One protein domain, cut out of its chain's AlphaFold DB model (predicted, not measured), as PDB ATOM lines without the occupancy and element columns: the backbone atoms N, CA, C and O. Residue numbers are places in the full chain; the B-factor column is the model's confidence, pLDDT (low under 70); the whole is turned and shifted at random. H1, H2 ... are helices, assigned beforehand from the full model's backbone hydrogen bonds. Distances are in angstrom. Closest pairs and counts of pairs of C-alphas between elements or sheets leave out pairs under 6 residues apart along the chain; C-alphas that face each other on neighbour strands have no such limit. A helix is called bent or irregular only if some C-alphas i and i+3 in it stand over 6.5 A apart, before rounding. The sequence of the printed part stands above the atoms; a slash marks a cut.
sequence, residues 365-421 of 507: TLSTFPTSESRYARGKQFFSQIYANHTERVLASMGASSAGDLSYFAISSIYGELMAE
ATOM      1  N   THR A 365     188.876 191.646 165.896       90.72
ATOM      2  CA  THR A 365     190.075 192.483 166.026       90.72
ATOM      3  C   THR A 365     190.893 192.460 164.738       90.72
ATOM      4  O   THR A 365     190.757 191.563 163.901       90.72
ATOM      5  N   LEU A 366     191.830 193.404 164.622       86.66
ATOM      6  CA  LEU A 366     192.864 193.378 163.584       86.66
ATOM      7  C   LEU A 366     193.804 192.161 163.708       86.66
ATOM      8  O   LEU A 366     194.472 191.819 162.741       86.66
ATOM      9  N   SER A 367     193.854 191.479 164.859       88.51
ATOM     10  CA  SER A 367     194.567 190.200 164.989       88.51
ATOM     11  C   SER A 367     193.745 188.991 164.519       88.51
ATOM     12  O   SER A 367     194.349 188.008 164.096       88.51
ATOM     13  N   THR A 368     192.407 189.053 164.521       86.83
ATOM     14  CA  THR A 368     191.554 188.023 163.897       86.83
ATOM     15  C   THR A 368     191.519 188.164 162.373       86.83
ATOM     16  O   THR A 368     191.592 187.166 161.658       86.83
ATOM     17  N   PHE A 369     191.409 189.398 161.863       87.80
ATOM     18  CA  PHE A 369     191.216 189.683 160.435       87.80
ATOM     19  C   PHE A 369     192.235 190.729 159.928       87.80
ATOM     20  O   PHE A 369     191.886 191.900 159.745       87.80
ATOM     21  N   PRO A 370     193.509 190.341 159.718       85.56
ATOM     22  CA  PRO A 370     194.626 191.284 159.598       85.56
ATOM     23  C   PRO A 370     194.674 192.110 158.309       85.56
ATOM     24  O   PRO A 370     195.386 193.110 158.273       85.56
ATOM     25  N   THR A 371     193.941 191.738 157.253       92.90
ATOM     26  CA  THR A 371     193.973 192.472 155.975       92.90
ATOM     27  C   THR A 371     192.578 192.793 155.439       92.90
ATOM     28  O   THR A 371     191.598 192.107 155.748       92.90
ATOM     29  N   SER A 372     192.475 193.836 154.616       91.76
ATOM     30  CA  SER A 372     191.263 194.201 153.862       91.76
ATOM     31  C   SER A 372     190.757 193.048 152.992       91.76
ATOM     32  O   SER A 372     189.560 192.779 152.946       91.76
ATOM     33  N   GLU A 373     191.667 192.309 152.366       94.66
ATOM     34  CA  GLU A 373     191.370 191.208 151.446       94.66
ATOM     35  C   GLU A 373     190.810 190.009 152.216       94.66
ATOM     36  O   GLU A 373     189.846 189.394 151.766       94.66
ATOM     37  N   SER A 374     191.352 189.717 153.408       93.61
ATOM     38  CA  SER A 374     190.835 188.655 154.284       93.61
ATOM     39  C   SER A 374     189.394 188.931 154.738       93.61
ATOM     40  O   SER A 374     188.541 188.042 154.678       93.61
ATOM     41  N   ARG A 375     189.097 190.187 155.101       95.15
ATOM     42  CA  ARG A 375     187.757 190.649 155.488       95.15
ATOM     43  C   ARG A 375     186.793 190.615 154.308       95.15
ATOM     44  O   ARG A 375     185.721 190.019 154.409       95.15
ATOM     45  N   TYR A 376     187.203 191.172 153.169       97.34
ATOM     46  CA  TYR A 376     186.400 191.181 151.951       97.34
ATOM     47  C   TYR A 376     186.090 189.760 151.457       97.34
ATOM     48  O   TYR A 376     184.944 189.473 151.121       97.34
ATOM     49  N   ALA A 377     187.064 188.843 151.462       96.91
ATOM     50  CA  ALA A 377     186.857 187.453 151.054       96.91
ATOM     51  C   ALA A 377     185.872 186.715 151.980       96.91
ATOM     52  O   ALA A 377     184.912 186.115 151.488       96.91
ATOM     53  N   ARG A 378     186.051 186.817 153.307       96.32
ATOM     54  CA  ARG A 378     185.143 186.236 154.318       96.32
ATOM     55  C   ARG A 378     183.718 186.775 154.174       96.32
ATOM     56  O   ARG A 378     182.762 186.000 154.142       96.32
ATOM     57  N   GLY A 379     183.578 188.090 154.015       98.03
ATOM     58  CA  GLY A 379     182.281 188.738 153.842       98.03
ATOM     59  C   GLY A 379     181.608 188.383 152.522       98.03
ATOM     60  O   GLY A 379     180.426 188.048 152.509       98.03
ATOM     61  N   LYS A 380     182.364 188.361 151.417       98.38
ATOM     62  CA  LYS A 380     181.875 187.944 150.097       98.38
ATOM     63  C   LYS A 380     181.400 186.495 150.129       98.38
ATOM     64  O   LYS A 380     180.346 186.212 149.566       98.38
ATOM     65  N   GLN A 381     182.120 185.598 150.804       98.34
ATOM     66  CA  GLN A 381     181.721 184.200 150.975       98.34
ATOM     67  C   GLN A 381     180.375 184.082 151.706       98.34
ATOM     68  O   GLN A 381     179.459 183.453 151.180       98.34
ATOM     69  N   PHE A 382     180.226 184.720 152.871       98.42
ATOM     70  CA  PHE A 382     178.992 184.640 153.664       98.42
ATOM     71  C   PHE A 382     177.799 185.322 152.968       98.42
ATOM     72  O   PHE A 382     176.728 184.730 152.828       98.42
ATOM     73  N   PHE A 383     178.006 186.515 152.404       98.47
ATOM     74  CA  PHE A 383     177.011 187.214 151.583       98.47
ATOM     75  C   PHE A 383     176.557 186.361 150.383       98.47
ATOM     76  O   PHE A 383     175.373 186.343 150.041       98.47
ATOM     77  N   SER A 384     177.476 185.603 149.769       98.44
ATOM     78  CA  SER A 384     177.155 184.694 148.658       98.44
ATOM     79  C   SER A 384     176.292 183.502 149.079       98.44
ATOM     80  O   SER A 384     175.530 183.001 148.257       98.44
ATOM     81  N   GLN A 385     176.362 183.056 150.338       98.29
ATOM     82  CA  GLN A 385     175.471 182.010 150.859       98.29
ATOM     83  C   GLN A 385     174.043 182.547 151.039       98.29
ATOM     84  O   GLN A 385     173.082 181.893 150.642       98.29
ATOM     85  N   ILE A 386     173.903 183.773 151.555       98.26
ATOM     86  CA  ILE A 386     172.604 184.432 151.760       98.26
ATOM     87  C   ILE A 386     171.924 184.734 150.417       98.26
ATOM     88  O   ILE A 386     170.786 184.319 150.195       98.26
ATOM     89  N   TYR A 387     172.604 185.413 149.488       98.14
ATOM     90  CA  TYR A 387     171.980 185.878 148.240       98.14
ATOM     91  C   TYR A 387     172.129 184.923 147.045       98.14
ATOM     92  O   TYR A 387     171.415 185.097 146.053       98.14
ATOM     93  N   ALA A 388     173.013 183.921 147.112       97.32
ATOM     94  CA  ALA A 388     173.226 182.896 146.083       97.32
ATOM     95  C   ALA A 388     173.263 183.484 144.652       97.32
ATOM     96  O   ALA A 388     174.062 184.379 144.357       97.32
ATOM     97  N   ASN A 389     172.346 183.052 143.779       96.13
ATOM     98  CA  ASN A 389     172.202 183.489 142.380       96.13
ATOM     99  C   ASN A 389     171.834 184.982 142.194       96.13
ATOM    100  O   ASN A 389     171.627 185.436 141.067       96.13
ATOM    101  N   HIS A 390     171.693 185.756 143.271       96.25
ATOM    102  CA  HIS A 390     171.415 187.195 143.234       96.25
ATOM    103  C   HIS A 390     172.581 188.055 143.739       96.25
ATOM    104  O   HIS A 390     172.516 189.276 143.606       96.25
ATOM    105  N   THR A 391     173.659 187.445 144.239       97.61
ATOM    106  CA  THR A 391     174.809 188.115 144.871       97.61
ATOM    107  C   THR A 391     175.352 189.298 144.067       97.61
ATOM    108  O   THR A 391     175.299 190.434 144.537       97.61
ATOM    109  N   GLU A 392     175.803 189.071 142.828       97.92
ATOM    110  CA  GLU A 392     176.379 190.145 142.004       97.92
ATOM    111  C   GLU A 392     175.352 191.220 141.630       97.92
ATOM    112  O   GLU A 392     175.702 192.390 141.499       97.92
ATOM    113  N   ARG A 393     174.065 190.863 141.520       97.46
ATOM    114  CA  ARG A 393     172.992 191.829 141.248       97.46
ATOM    115  C   ARG A 393     172.756 192.757 142.440       97.46
ATOM    116  O   ARG A 393     172.569 193.955 142.235       97.46
ATOM    117  N   VAL A 394     172.742 192.228 143.665       96.69
ATOM    118  CA  VAL A 394     172.570 193.044 144.879       96.69
ATOM    119  C   VAL A 394     173.797 193.935 145.084       96.69
ATOM    120  O   VAL A 394     173.646 195.136 145.297       96.69
ATOM    121  N   LEU A 395     175.005 193.390 144.915       97.66
ATOM    122  CA  LEU A 395     176.249 194.153 145.056       97.66
ATOM    123  C   LEU A 395     176.400 195.243 143.991       97.66
ATOM    124  O   LEU A 395     176.711 196.376 144.345       97.66
ATOM    125  N   ALA A 396     176.091 194.959 142.721       97.80
ATOM    126  CA  ALA A 396     176.065 195.979 141.673       97.80
ATOM    127  C   ALA A 396     175.037 197.085 141.972       97.80
ATOM    128  O   ALA A 396     175.316 198.258 141.735       97.80
ATOM    129  N   SER A 397     173.877 196.738 142.545       96.43
ATOM    130  CA  SER A 397     172.864 197.720 142.949       96.43
ATOM    131  C   SER A 397     173.331 198.616 144.103       96.43
ATOM    132  O   SER A 397     173.048 199.811 144.077       96.43
ATOM    133  N   MET A 398     174.047 198.069 145.093       96.35
ATOM    134  CA  MET A 398     174.617 198.849 146.204       96.35
ATOM    135  C   MET A 398     175.835 199.675 145.777       96.35
ATOM    136  O   MET A 398     176.020 200.789 146.255       96.35
ATOM    137  N   GLY A 399     176.661 199.165 144.860       97.79
ATOM    138  CA  GLY A 399     177.788 199.909 144.296       97.79
ATOM    139  C   GLY A 399     177.314 201.095 143.455       97.79
ATOM    140  O   GLY A 399     177.792 202.213 143.632       97.79
ATOM    141  N   ALA A 400     176.301 200.891 142.606       97.85
ATOM    142  CA  ALA A 400     175.743 201.941 141.752       97.85
ATOM    143  C   ALA A 400     175.128 203.119 142.533       97.85
ATOM    144  O   ALA A 400     175.171 204.247 142.047       97.85
ATOM    145  N   SER A 401     174.590 202.894 143.738       95.39
ATOM    146  CA  SER A 401     174.040 203.962 144.589       95.39
ATOM    147  C   SER A 401     175.086 204.712 145.428       95.39
ATOM    148  O   SER A 401     174.729 205.675 146.103       95.39
ATOM    149  N   SER A 402     176.353 204.286 145.409       96.09
ATOM    150  CA  SER A 402     177.394 204.744 146.349       96.09
ATOM    151  C   SER A 402     178.793 204.903 145.737       96.09
ATOM    152  O   SER A 402     179.771 205.000 146.468       96.09
ATOM    153  N   ALA A 403     178.912 204.856 144.405       96.30
ATOM    154  CA  ALA A 403     180.184 204.748 143.673       96.30
ATOM    155  C   ALA A 403     181.074 203.535 144.054       96.30
ATOM    156  O   ALA A 403     182.207 203.434 143.590       96.30
ATOM    157  N   GLY A 404     180.546 202.587 144.837       96.33
ATOM    158  CA  GLY A 404     181.246 201.403 145.339       96.33
ATOM    159  C   GLY A 404     181.206 201.289 146.864       96.33
ATOM    160  O   GLY A 404     181.087 200.170 147.373       96.33
ATOM    161  N   ASP A 405     181.219 202.415 147.580       97.60
ATOM    162  CA  ASP A 405     181.472 202.483 149.026       97.60
ATOM    163  C   ASP A 405     180.521 201.614 149.855       97.60
ATOM    164  O   ASP A 405     180.975 200.829 150.686       97.60
ATOM    165  N   LEU A 406     179.210 201.664 149.588       97.15
ATOM    166  CA  LEU A 406     178.223 200.853 150.310       97.15
ATOM    167  C   LEU A 406     178.443 199.358 150.059       97.15
ATOM    168  O   LEU A 406     178.335 198.560 150.984       97.15
ATOM    169  N   SER A 407     178.782 198.966 148.827       97.70
ATOM    170  CA  SER A 407     179.049 197.559 148.502       97.70
ATOM    171  C   SER A 407     180.365 197.051 149.102       97.70
ATOM    172  O   SER A 407     180.426 195.902 149.537       97.70
ATOM    173  N   TYR A 408     181.392 197.902 149.187       97.73
ATOM    174  CA  TYR A 408     182.667 197.559 149.811       97.73
ATOM    175  C   TYR A 408     182.558 197.505 151.340       97.73
ATOM    176  O   TYR A 408     182.978 196.520 151.941       97.73
ATOM    177  N   PHE A 409     181.937 198.508 151.968       97.49
ATOM    178  CA  PHE A 409     181.719 198.556 153.416       97.49
ATOM    179  C   PHE A 409     180.793 197.434 153.899       97.49
ATOM    180  O   PHE A 409     181.093 196.775 154.899       97.49
ATOM    181  N   ALA A 410     179.712 197.153 153.156       97.58
ATOM    182  CA  ALA A 410     178.843 196.019 153.443       97.58
ATOM    183  C   ALA A 410     179.624 194.701 153.390       97.58
ATOM    184  O   ALA A 410     179.566 193.935 154.343       97.58
ATOM    185  N   ILE A 411     180.398 194.440 152.332       98.33
ATOM    186  CA  ILE A 411     181.162 193.189 152.240       98.33
ATOM    187  C   ILE A 411     182.292 193.117 153.274       98.33
ATOM    188  O   ILE A 411     182.348 192.144 154.018       98.33
ATOM    189  N   SER A 412     183.175 194.112 153.354       96.42
ATOM    190  CA  SER A 412     184.360 194.047 154.216       96.42
ATOM    191  C   SER A 412     184.001 194.076 155.703       96.42
ATOM    192  O   SER A 412     184.422 193.192 156.444       96.42
ATOM    193  N   SER A 413     183.226 195.065 156.151       95.27
ATOM    194  CA  SER A 413     183.036 195.308 157.587       95.27
ATOM    195  C   SER A 413     181.738 194.714 158.126       95.27
ATOM    196  O   SER A 413     181.780 194.008 159.131       95.27
ATOM    197  N   ILE A 414     180.594 194.903 157.455       97.48
ATOM    198  CA  ILE A 414     179.334 194.310 157.944       97.48
ATOM    199  C   ILE A 414     179.360 192.787 157.788       97.48
ATOM    200  O   ILE A 414     179.212 192.066 158.768       97.48
ATOM    201  N   TYR A 415     179.573 192.267 156.583       98.17
ATOM    202  CA  TYR A 415     179.529 190.825 156.363       98.17
ATOM    203  C   TYR A 415     180.842 190.151 156.772       98.17
ATOM    204  O   TYR A 415     180.782 189.091 157.379       98.17
ATOM    205  N   GLY A 416     182.008 190.745 156.503       97.09
ATOM    206  CA  GLY A 416     183.312 190.133 156.784       97.09
ATOM    207  C   GLY A 416     183.708 190.093 158.260       97.09
ATOM    208  O   GLY A 416     184.085 189.030 158.753       97.09
ATOM    209  N   GLU A 417     183.619 191.223 158.966       95.58
ATOM    210  CA  GLU A 417     183.990 191.317 160.388       95.58
ATOM    211  C   GLU A 417     182.824 190.940 161.316       95.58
ATOM    212  O   GLU A 417     183.015 190.210 162.293       95.58
ATOM    213  N   LEU A 418     181.611 191.434 161.034       97.18
ATOM    214  CA  LEU A 418     180.464 191.264 161.929       97.18
ATOM    215  C   LEU A 418     179.667 189.977 161.656       97.18
ATOM    216  O   LEU A 418     179.679 189.076 162.497       97.18
ATOM    217  N   MET A 419     178.981 189.857 160.517       97.91
ATOM    218  CA  MET A 419     177.989 188.789 160.322       97.91
ATOM    219  C   MET A 419     178.607 187.399 160.112       97.91
ATOM    220  O   MET A 419     178.142 186.449 160.738       97.91
ATOM    221  N   ALA A 420     179.671 187.280 159.308       97.26
ATOM    222  CA  ALA A 420     180.337 186.007 159.004       97.26
ATOM    223  C   ALA A 420     181.149 185.417 160.168       97.26
ATOM    224  O   ALA A 420     181.708 184.329 160.025       97.26
ATOM    225  N   GLU A 421     181.249 186.116 161.302       96.57
ATOM    226  CA  GLU A 421     181.794 185.536 162.524       96.57
ATOM    227  C   GLU A 421     180.725 184.705 163.243       96.57
ATOM    228  O   GLU A 421     179.675 185.221 163.630       96.57
TER     229      GLU A 421
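Overview. This is residues 365 to 421 of the 507 residues of an uncharacterized protein of Paracoccidioides lutzii (strain ATCC MYA-826 / Pb01) (UniProt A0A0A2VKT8). What shape? Helix H1 bends into a V of arms H1a and H1b, and H2 folds back across H1a. How large? The 57 printed residues, with two named helices, H1 then H2, are all helix by class. They are compact, radius of gyration of the C-alphas 11.0 A, spans 32 by 23 by 14 A.

Along the chain. Where is H1? H1, residues 372 to 400, assigned as one helix by hydrogen bonds, is bent: C-alphas 386 and 389 are 9.4 A apart. H1a, 372 to 386, spans 21.2 A from (191.263, 194.201, 153.862); H1b, 389 to 400, is irregular, C-alphas 389 and 392 being 7.9 A apart. Where is H2? Residues 405 to 419 end at (177.989, 188.789, 160.322), only just irregular: C-alphas 416 and 419 are 6.53 A apart.

Arrangement. What touches H2? H1a does, about perpendicular at 81 degrees, closest C-alphas Gly 379 and Gly 416, 3.4 A. Which backbones hold? Every O i to N i+4 pair is within hydrogen-bond range in H1a, 7 of 8 in H1b, 9 of 11 in H2.

Size, cuts and confidence. Any cut? The printed part has no cut. Low confidence? No printed residue is under 70.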